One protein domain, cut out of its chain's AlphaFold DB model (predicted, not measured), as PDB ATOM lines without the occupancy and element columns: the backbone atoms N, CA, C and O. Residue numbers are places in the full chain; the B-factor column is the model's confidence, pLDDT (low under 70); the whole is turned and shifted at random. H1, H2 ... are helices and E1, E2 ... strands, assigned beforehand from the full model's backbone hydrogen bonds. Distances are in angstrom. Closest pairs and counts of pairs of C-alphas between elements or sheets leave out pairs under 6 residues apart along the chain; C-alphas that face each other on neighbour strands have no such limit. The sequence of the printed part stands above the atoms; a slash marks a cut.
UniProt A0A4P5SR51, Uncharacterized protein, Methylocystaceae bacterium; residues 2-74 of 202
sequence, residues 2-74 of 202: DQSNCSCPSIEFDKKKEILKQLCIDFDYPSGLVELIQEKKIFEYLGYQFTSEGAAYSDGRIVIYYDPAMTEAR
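Overview. This is residues 2 to 74 of the 202 residues of an uncharacterized protein of Methylocystaceae bacterium (UniProt A0A4P5SR51). A small three-strand sheet, E1, E5 and E4, has one long helix, H1, packed on its edge strand E1, and a hairpin, E2 and E3, reaches away with its tip, residues 44 to 49, sticking out. A tail, residues 2 to 8, sticks out before H1. The printed part has 73 residues, with one named helix and five named strands in the order H1 E1 E2 E3 E4 E5; the class is mixed, helices and strands. The larger sheet is mixed, in the order E1 E5 E4, and the smaller one, E2 and E3, is antiparallel. The whole is loose, with a radius of gyration of the C-alphas of 14.5 A, and flat, spanning 47 by 37 by 18 A.

Arrangement. In the larger sheet, E5, residues 62 to 65, is the inner strand. E1, residues 34 to 37, is its parallel neighbour, with N 35 and O 62 2.9 A apart. E4, residues 54 to 56, forms an antiparallel hairpin with E5, with N 63 and O 55 2.8 A apart. H1, residues 9 to 26, is on this sheet but only grazes it with residues 13 to 24; its closest C-alphas to E1 are Lys 17 and Leu 36, 6.0 A apart. Each O i to N i+4 pair in H1 is within hydrogen-bond range. E2, residues 41 to 45, and E3, residues 48 to 52, form the other hairpin, with N 45 and O 48 2.8 A apart. E3 runs on into E4 at 70 degrees. H1 is apart from E2 and E3.

Along the chain. H1 begins at C-alpha 9, (192.033, 197.460, 125.981), and is 25.8 A long. E2 and E3 are each 12.9 A, E5 10.0 A, E1 9.8 A and E4 6.9 A. E5 ends at C-alpha 65, (187.140, 207.838, 134.840).

Size, cuts and confidence. The C-alphas of Asp 2 and Ser 58 are the two farthest apart, at 49.9 A. The printed part has no cut, and no link is long. Mean pLDDT of the printed part is 75.0; residues 2 to 9, 26, 43 to 51 and 71 to 74 are under 70.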
ATOM      1  N   ASP A   2     190.244 187.910 107.292       36.94
ATOM      2  CA  ASP A   2     190.081 189.201 107.958       36.94
ATOM      3  C   ASP A   2     190.932 189.222 109.226       36.94
ATOM      4  O   ASP A   2     190.691 188.459 110.161       36.94
ATOM      5  N   GLN A   3     191.942 190.089 109.249       36.62
ATOM      6  CA  GLN A   3     192.580 190.523 110.487       36.62
ATOM      7  C   GLN A   3     191.753 191.685 111.036       36.62
ATOM      8  O   GLN A   3     192.132 192.849 110.944       36.62
ATOM      9  N   SER A   4     190.570 191.366 111.554       43.69
ATOM     10  CA  SER A   4     189.764 192.312 112.314       43.69
ATOM     11  C   SER A   4     190.532 192.690 113.582       43.69
ATOM     12  O   SER A   4     190.726 191.858 114.468       43.69
ATOM     13  N   ASN A   5     190.992 193.942 113.600       49.50
ATOM     14  CA  ASN A   5     191.581 194.674 114.717       49.50
ATOM     15  C   ASN A   5     191.011 194.240 116.073       49.50
ATOM     16  O   ASN A   5     189.938 194.676 116.479       49.50
ATOM     17  N   CYS A   6     191.768 193.423 116.798       40.31
ATOM     18  CA  CYS A   6     191.559 193.212 118.219       40.31
ATOM     19  C   CYS A   6     192.387 194.285 118.939       40.31
ATOM     20  O   CYS A   6     193.562 194.076 119.242       40.31
ATOM     21  N   SER A   7     191.834 195.490 119.102       46.53
ATOM     22  CA  SER A   7     192.479 196.527 119.909       46.53
ATOM     23  C   SER A   7     192.481 196.063 121.362       46.53
ATOM     24  O   SER A   7     191.436 195.976 122.002       46.53
ATOM     25  N   CYS A   8     193.661 195.711 121.870       53.38
ATOM     26  CA  CYS A   8     193.827 195.322 123.263       53.38
ATOM     27  C   CYS A   8     193.431 196.519 124.156       53.38
ATOM     28  O   CYS A   8     193.984 197.602 123.944       53.38
ATOM     29  N   PRO A   9     192.524 196.361 125.141       61.97
ATOM     30  CA  PRO A   9     192.033 197.460 125.981       61.97
ATOM     31  C   PRO A   9     193.134 198.293 126.654       61.97
ATOM     32  O   PRO A   9     192.940 199.476 126.913       61.97
ATOM     33  N   SER A  10     194.314 197.704 126.886       72.88
ATOM     34  CA  SER A  10     195.479 198.407 127.430       72.88
ATOM     35  C   SER A  10     196.068 199.447 126.467       72.88
ATOM     36  O   SER A  10     196.422 200.536 126.896       72.88
ATOM     37  N   ILE A  11     196.114 199.161 125.160       84.31
ATOM     38  CA  ILE A  11     196.680 200.076 124.150       84.31
ATOM     39  C   ILE A  11     195.785 201.305 123.973       84.31
ATOM     40  O   ILE A  11     196.273 202.413 123.761       84.31
ATOM     41  N   GLU A  12     194.468 201.113 124.014       87.00
ATOM     42  CA  GLU A  12     193.516 202.217 123.904       87.00
ATOM     43  C   GLU A  12     193.549 203.113 125.145       87.00
ATOM     44  O   GLU A  12     193.589 204.336 125.017       87.00
ATOM     45  N   PHE A  13     193.612 202.507 126.331       91.62
ATOM     46  CA  PHE A  13     193.775 203.226 127.588       91.62
ATOM     47  C   PHE A  13     195.046 204.086 127.596       91.62
ATOM     48  O   PHE A  13     194.976 205.277 127.891       91.62
ATOM     49  N   ASP A  14     196.188 203.521 127.190       93.00
ATOM     50  CA  ASP A  14     197.460 204.250 127.128       93.00
ATOM     51  C   ASP A  14     197.394 205.428 126.146       93.00
ATOM     52  O   ASP A  14     197.851 206.526 126.459       93.00
ATOM     53  N   LYS A  15     196.752 205.249 124.984       91.88
ATOM     54  CA  LYS A  15     196.521 206.351 124.034       91.88
ATOM     55  C   LYS A  15     195.685 207.468 124.651       91.88
ATOM     56  O   LYS A  15     196.064 208.631 124.544       91.88
ATOM     57  N   LYS A  16     194.572 207.129 125.308       90.62
ATOM     58  CA  LYS A  16     193.722 208.122 125.980       90.62
ATOM     59  C   LYS A  16     194.455 208.826 127.123       90.62
ATOM     60  O   LYS A  16     194.246 210.014 127.331       90.62
ATOM     61  N   LYS A  17     195.356 208.133 127.822       95.69
ATOM     62  CA  LYS A  17     196.207 208.734 128.853       95.69
ATOM     63  C   LYS A  17     197.164 209.777 128.273       95.69
ATOM     64  O   LYS A  17     197.317 210.843 128.861       95.69
ATOM     65  N   GLU A  18     197.781 209.506 127.124       95.06
ATOM     66  CA  GLU A  18     198.630 210.497 126.443       95.06
ATOM     67  C   GLU A  18     197.820 211.684 125.906       95.06
ATOM     68  O   GLU A  18     198.250 212.826 126.050       95.06
ATOM     69  N   ILE A  19     196.616 211.439 125.377       86.62
ATOM     70  CA  ILE A  19     195.685 212.510 124.988       86.62
ATOM     71  C   ILE A  19     195.336 213.383 126.197       86.62
ATOM     72  O   ILE A  19     195.425 214.603 126.108       86.62
ATOM     73  N   LEU A  20     195.006 212.783 127.345       92.25
ATOM     74  CA  LEU A  20     194.692 213.531 128.562       92.25
ATOM     75  C   LEU A  20     195.870 214.400 129.019       92.25
ATOM     76  O   LEU A  20     195.665 215.554 129.385       92.25
ATOM     77  N   LYS A  21     197.104 213.887 128.954       93.94
ATOM     78  CA  LYS A  21     198.305 214.683 129.256       93.94
ATOM     79  C   LYS A  21     198.457 215.873 128.314       93.94
ATOM     80  O   LYS A  21     198.802 216.952 128.785       93.94
ATOM     81  N   GLN A  22     198.207 215.684 127.017       80.62
ATOM     82  CA  GLN A  22     198.259 216.778 126.049       80.62
ATOM     83  C   GLN A  22     197.179 217.822 126.338       80.62
ATOM     84  O   GLN A  22     197.488 219.005 126.389       80.62
ATOM     85  N   LEU A  23     195.950 217.391 126.633       72.75
ATOM     86  CA  LEU A  23     194.875 218.296 127.033       72.75
ATOM     87  C   LEU A  23     195.252 219.091 128.289       72.75
ATOM     88  O   LEU A  23     195.026 220.291 128.329       72.75
ATOM     89  N   CYS A  24     195.884 218.469 129.289       81.31
ATOM     90  CA  CYS A  24     196.370 219.197 130.468       81.31
ATOM     91  C   CYS A  24     197.341 220.322 130.085       81.31
ATOM     92  O   CYS A  24     197.228 221.417 130.620       81.31
ATOM     93  N   ILE A  25     198.252 220.081 129.134       80.25
ATOM     94  CA  ILE A  25     199.161 221.116 128.618       80.25
ATOM     95  C   ILE A  25     198.371 222.223 127.905       80.25
ATOM     96  O   ILE A  25     198.617 223.399 128.156       80.25
ATOM     97  N   ASP A  26     197.409 221.860 127.055       65.75
ATOM     98  CA  ASP A  26     196.601 222.818 126.289       65.75
ATOM     99  C   ASP A  26     195.725 223.707 127.197       65.75
ATOM    100  O   ASP A  26     195.482 224.873 126.883       65.75
ATOM    101  N   PHE A  27     195.275 223.168 128.333       71.19
ATOM    102  CA  PHE A  27     194.521 223.885 129.365       71.19
ATOM    103  C   PHE A  27     195.403 224.576 130.420       71.19
ATOM    104  O   PHE A  27     194.855 225.144 131.364       71.19
ATOM    105  N   ASP A  28     196.731 224.549 130.265       81.00
ATOM    106  CA  ASP A  28     197.704 225.115 131.209       81.00
ATOM    107  C   ASP A  28     197.551 224.567 132.642       81.00
ATOM    108  O   ASP A  28     197.509 225.298 133.630       81.00
ATOM    109  N   TYR A  29     197.424 223.240 132.758       81.62
ATOM    110  CA  TYR A  29     197.292 222.534 134.029       81.62
ATOM    111  C   TYR A  29     198.369 221.452 134.218       81.62
ATOM    112  O   TYR A  29     198.683 220.718 133.273       81.62
ATOM    113  N   PRO A  30     198.932 221.273 135.433       90.62
ATOM    114  CA  PRO A  30     199.956 220.261 135.670       90.62
ATOM    115  C   PRO A  30     199.436 218.842 135.407       90.62
ATOM    116  O   PRO A  30     198.661 218.288 136.182       90.62
ATOM    117  N   SER A  31     199.930 218.200 134.348       90.12
ATOM    118  CA  SER A  31     199.519 216.834 133.978       90.12
ATOM    119  C   SER A  31     199.823 215.783 135.054       90.12
ATOM    120  O   SER A  31     199.187 214.737 135.084       90.12
ATOM    121  N   GLY A  32     200.757 216.059 135.972       92.69
ATOM    122  CA  GLY A  32     201.037 215.206 137.134       92.69
ATOM    123  C   GLY A  32     199.940 215.205 138.207       92.69
ATOM    124  O   GLY A  32     199.975 214.356 139.092       92.69
ATOM    125  N   LEU A  33     198.982 216.135 138.136       94.50
ATOM    126  CA  LEU A  33     197.826 216.216 139.033       94.50
ATOM    127  C   LEU A  33     196.554 215.619 138.425       94.50
ATOM    128  O   LEU A  33     195.538 215.537 139.113       94.50
ATOM    129  N   VAL A  34     196.602 215.193 137.160       95.56
ATOM    130  CA  VAL A  34     195.453 214.634 136.448       95.56
ATOM    131  C   VAL A  34     195.700 213.167 136.143       95.56
ATOM    132  O   VAL A  34     196.693 212.800 135.513       95.56
ATOM    133  N   GLU A  35     194.775 212.314 136.563       96.00
ATOM    134  CA  GLU A  35     194.872 210.876 136.357       96.00
ATOM    135  C   GLU A  35     193.686 210.342 135.554       96.00
ATOM    136  O   GLU A  35     192.536 210.679 135.818       96.00
ATOM    137  N   LEU A  36     193.971 209.469 134.583       95.88
ATOM    138  CA  LEU A  36     192.967 208.623 133.943       95.88
ATOM    139  C   LEU A  36     192.958 207.275 134.664       95.88
ATOM    140  O   LEU A  36     193.989 206.599 134.669       95.88
ATOM    141  N   ILE A  37     191.823 206.869 135.234       93.56
ATOM    142  CA  ILE A  37     191.713 205.612 135.991       93.56
ATOM    143  C   ILE A  37     190.643 204.685 135.418       93.56
ATOM    144  O   ILE A  37     189.676 205.143 134.821       93.56
ATOM    145  N   GLN A  38     190.824 203.370 135.561       91.00
ATOM    146  CA  GLN A  38     189.897 202.372 135.006       91.00
ATOM    147  C   GLN A  38     188.720 202.058 135.928       91.00
ATOM    148  O   GLN A  38     187.727 201.489 135.466       91.00
ATOM    149  N   GLU A  39     188.815 202.385 137.221       87.38
ATOM    150  CA  GLU A  39     187.681 202.237 138.120       87.38
ATOM    151  C   GLU A  39     186.508 203.093 137.641       87.38
ATOM    152  O   GLU A  39     186.683 204.176 137.098       87.38
ATOM    153  N   LYS A  40     185.282 202.618 137.861       80.31
ATOM    154  CA  LYS A  40     184.091 203.449 137.687       80.31
ATOM    155  C   LYS A  40     183.705 204.019 139.034       80.31
ATOM    156  O   LYS A  40     183.605 203.274 140.010       80.31
ATOM    157  N   LYS A  41     183.403 205.310 139.079       76.69
ATOM    158  CA  LYS A  41     182.716 205.898 140.223       76.69
ATOM    159  C   LYS A  41     181.225 205.894 139.960       76.69
ATOM    160  O   LYS A  41     180.732 206.634 139.116       76.69
ATOM    161  N   ILE A  42     180.524 205.044 140.698       72.94
ATOM    162  CA  ILE A  42     179.067 204.993 140.698       72.94
ATOM    163  C   ILE A  42     178.580 205.670 141.970       72.94
ATOM    164  O   ILE A  42     179.116 205.423 143.051       72.94
ATOM    165  N   PHE A  43     177.579 206.526 141.839       60.38
ATOM    166  CA  PHE A  43     176.895 207.122 142.974       60.38
ATOM    167  C   PHE A  43     175.391 206.930 142.833       60.38
ATOM    168  O   PHE A  43     174.851 206.860 141.727       60.38
ATOM    169  N   GLU A  44     174.729 206.804 143.976       49.06
ATOM    170  CA  GLU A  44     173.282 206.663 144.052       49.06
ATOM    171  C   GLU A  44     172.653 208.000 144.390       49.06
ATOM    172  O   GLU A  44     173.085 208.702 145.307       49.06
ATOM    173  N   TYR A  45     171.619 208.343 143.637       41.69
ATOM    174  CA  TYR A  45     170.901 209.582 143.809       41.69
ATOM    175  C   TYR A  45     169.414 209.364 143.494       41.69
ATOM    176  O   TYR A  45     169.058 208.910 142.409       41.69
ATOM    177  N   LEU A  46     168.543 209.605 144.483       41.81
ATOM    178  CA  LEU A  46     167.097 209.311 144.438       41.81
ATOM    179  C   LEU A  46     166.730 207.880 144.002       41.81
ATOM    180  O   LEU A  46     165.729 207.655 143.326       41.81
ATOM    181  N   GLY A  47     167.536 206.892 144.396       46.31
ATOM    182  CA  GLY A  47     167.314 205.488 144.027       46.31
ATOM    183  C   GLY A  47     167.732 205.136 142.595       46.31
ATOM    184  O   GLY A  47     167.555 203.992 142.184       46.31
ATOM    185  N   TYR A  48     168.320 206.081 141.858       42.16
ATOM    186  CA  TYR A  48     168.947 205.851 140.561       42.16
ATOM    187  C   TYR A  48     170.469 205.825 140.696       42.16
ATOM    188  O   TYR A  48     171.044 206.513 141.539       42.16
ATOM    189  N   GLN A  49     171.123 205.022 139.858       46.81
ATOM    190  CA  GLN A  49     172.579 204.920 139.808       46.81
ATOM    191  C   GLN A  49     173.134 205.732 138.644       46.81
ATOM    192  O   GLN A  49     172.700 205.582 137.503       46.81
ATOM    193  N   PHE A  50     174.143 206.545 138.942       54.50
ATOM    194  CA  PHE A  50     174.845 207.392 137.989       54.50
ATOM    195  C   PHE A  50     176.320 207.030 137.956       54.50
ATOM    196  O   PHE A  50     176.894 206.653 138.976       54.50
ATOM    197  N   THR A  51     176.944 207.160 136.786       67.38
ATOM    198  CA  THR A  51     178.398 207.024 136.644       67.38
ATOM    199  C   THR A  51     179.003 208.411 136.494       67.38
ATOM    200  O   THR A  51     178.579 209.179 135.638       67.38
ATOM    201  N   SER A  52     179.977 208.730 137.337       71.12
ATOM    202  CA  SER A  52     180.751 209.966 137.259       71.12
ATOM    203  C   SER A  52     181.842 209.819 136.196       71.12
ATOM    204  O   SER A  52     182.482 208.772 136.093       71.12
ATOM    205  N   GLU A  53     182.016 210.863 135.382       76.50
ATOM    206  CA  GLU A  53     183.047 210.926 134.335       76.50
ATOM    207  C   GLU A  53     184.350 211.539 134.845       76.50
ATOM    208  O   GLU A  53     185.427 211.137 134.411       76.50
ATOM    209  N   GLY A  54     184.258 212.436 135.827       80.50
ATOM    210  CA  GLY A  54     185.401 213.040 136.486       80.50
ATOM    211  C   GLY A  54     185.144 213.354 137.957       80.50
ATOM    212  O   GLY A  54     184.024 213.229 138.470       80.50
ATOM    213  N   ALA A  55     186.227 213.674 138.658       81.06
ATOM    214  CA  ALA A  55     186.206 214.185 140.015       81.06
ATOM    215  C   ALA A  55     187.419 215.081 140.285       81.06
ATOM    216  O   ALA A  55     188.566 214.645 140.181       81.06
ATOM    217  N   ALA A  56     187.154 216.302 140.723       79.38
ATOM    218  CA  ALA A  56     188.139 217.225 141.258       79.38
ATOM    219  C   ALA A  56     188.222 217.146 142.789       79.38
ATOM    220  O   ALA A  56     187.223 216.963 143.491       79.38
ATOM    221  N   TYR A  57     189.426 217.350 143.311       82.94
ATOM    222  CA  TYR A  57     189.730 217.372 144.737       82.94
ATOM    223  C   TYR A  57     190.383 218.699 145.122       82.94
ATOM    224  O   TYR A  57     191.147 219.272 144.352       82.94
ATOM    225  N   SER A  58     190.131 219.170 146.345       74.94
ATOM    226  CA  SER A  58     190.616 220.468 146.840       74.94
ATOM    227  C   SER A  58     192.140 220.585 146.980       74.94
ATOM    228  O   SER A  58     192.641 221.653 147.316       74.94
ATOM    229  N   ASP A  59     192.876 219.490 146.791       80.50
ATOM    230  CA  ASP A  59     194.339 219.439 146.777       80.50
ATOM    231  C   ASP A  59     194.932 219.607 145.365       80.50
ATOM    232  O   ASP A  59     196.125 219.381 145.172       80.50
ATOM    233  N   GLY A  60     194.115 219.983 144.376       77.44
ATOM    234  CA  GLY A  60     194.539 220.121 142.986       77.44
ATOM    235  C   GLY A  60     194.442 218.829 142.180       77.44
ATOM    236  O   GLY A  60     194.663 218.840 140.976       77.44
ATOM    237  N   ARG A  61     194.115 217.680 142.781       91.69
ATOM    238  CA  ARG A  61     194.010 216.449 141.989       91.69
ATOM    239  C   ARG A  61     192.725 216.425 141.173       91.69
ATOM    240  O   ARG A  61     191.654 216.786 141.663       91.69
ATOM    241  N   ILE A  62     192.825 215.934 139.944       89.75
ATOM    242  CA  ILE A  62     191.694 215.625 139.071       89.75
ATOM    243  C   ILE A  62     191.797 214.167 138.650       89.75
ATOM    244  O   ILE A  62     192.857 213.670 138.276       89.75
ATOM    245  N   VAL A  63     190.668 213.482 138.691       93.44
ATOM    246  CA  VAL A  63     190.522 212.116 138.211       93.44
ATOM    247  C   VAL A  63     189.507 212.121 137.084       93.44
ATOM    248  O   VAL A  63     188.418 212.655 137.248       93.44
ATOM    249  N   ILE A  64     189.857 211.503 135.962       87.81
ATOM    250  CA  ILE A  64     188.951 211.204 134.855       87.81
ATOM    251  C   ILE A  64     188.748 209.690 134.832       87.81
ATOM    252  O   ILE A  64     189.708 208.915 134.805       87.81
ATOM    253  N   TYR A  65     187.494 209.252 134.863       87.19
ATOM    254  CA  TYR A  65     187.140 207.838 134.840       87.19
ATOM    255  C   TYR A  65     187.085 207.350 133.392       87.19
ATOM    256  O   TYR A  65     186.363 207.884 132.549       87.19
ATOM    257  N   TYR A  66     187.875 206.325 133.086       88.38
ATOM    258  CA  TYR A  66     188.017 205.797 131.739       88.38
ATOM    259  C   TYR A  66     186.731 205.126 131.257       88.38
ATOM    260  O   TYR A  66     186.218 204.178 131.854       88.38
ATOM    261  N   ASP A  67     186.286 205.564 130.088       81.06
ATOM    262  CA  ASP A  67     185.274 204.901 129.283       81.06
ATOM    263  C   ASP A  67     185.854 204.711 127.867       81.06
ATOM    264  O   ASP A  67     186.267 205.695 127.243       81.06
ATOM    265  N   PRO A  68     185.914 203.477 127.326       80.69
ATOM    266  CA  PRO A  68     186.347 203.241 125.947       80.69
ATOM    267  C   PRO A  68     185.579 204.100 124.930       80.69
ATOM    268  O   PRO A  68     186.159 204.612 123.973       80.69
ATOM    269  N   ALA A  69     184.287 204.344 125.176       76.50
ATOM    270  CA  ALA A  69     183.440 205.166 124.317       76.50
ATOM    271  C   ALA A  69     183.650 206.681 124.507       76.50
ATOM    272  O   ALA A  69     183.092 207.478 123.750       76.50
ATOM    273  N   MET A  70     184.454 207.110 125.488       70.19
ATOM    274  CA  MET A  70     184.779 208.519 125.691       70.19
ATOM    275  C   MET A  70     185.648 209.027 124.542       70.19
ATOM    276  O   MET A  70     186.790 208.599 124.357       70.19
ATOM    277  N   THR A  71     185.102 209.943 123.750       68.69
ATOM    278  CA  THR A  71     185.842 210.627 122.687       68.69
ATOM    279  C   THR A  71     186.829 211.631 123.279       68.69
ATOM    280  O   THR A  71     186.688 212.048 124.428       68.69
ATOM    281  N   GLU A  72     187.809 212.070 122.486       66.56
ATOM    282  CA  GLU A  72     188.747 213.127 122.897       66.56
ATOM    283  C   GLU A  72     188.012 214.418 123.281       66.56
ATOM    284  O   GLU A  72     188.320 215.025 124.299       66.56
ATOM    285  N   ALA A  73     186.974 214.788 122.522       54.66
ATOM    286  CA  ALA A  73     186.143 215.951 122.822       54.66
ATOM    287  C   ALA A  73     185.404 215.808 124.164       54.66
ATOM    288  O   ALA A  73     185.409 216.739 124.962       54.66
ATOM    289  N   ARG A  74     184.817 214.636 124.454       65.56
ATOM    290  CA  ARG A  74     184.160 214.378 125.748       65.56
ATOM    291  C   ARG A  74     185.165 214.418 126.901       65.56
ATOM    292  O   ARG A  74     184.868 215.000 127.935       65.56
TER     293      ARG A  74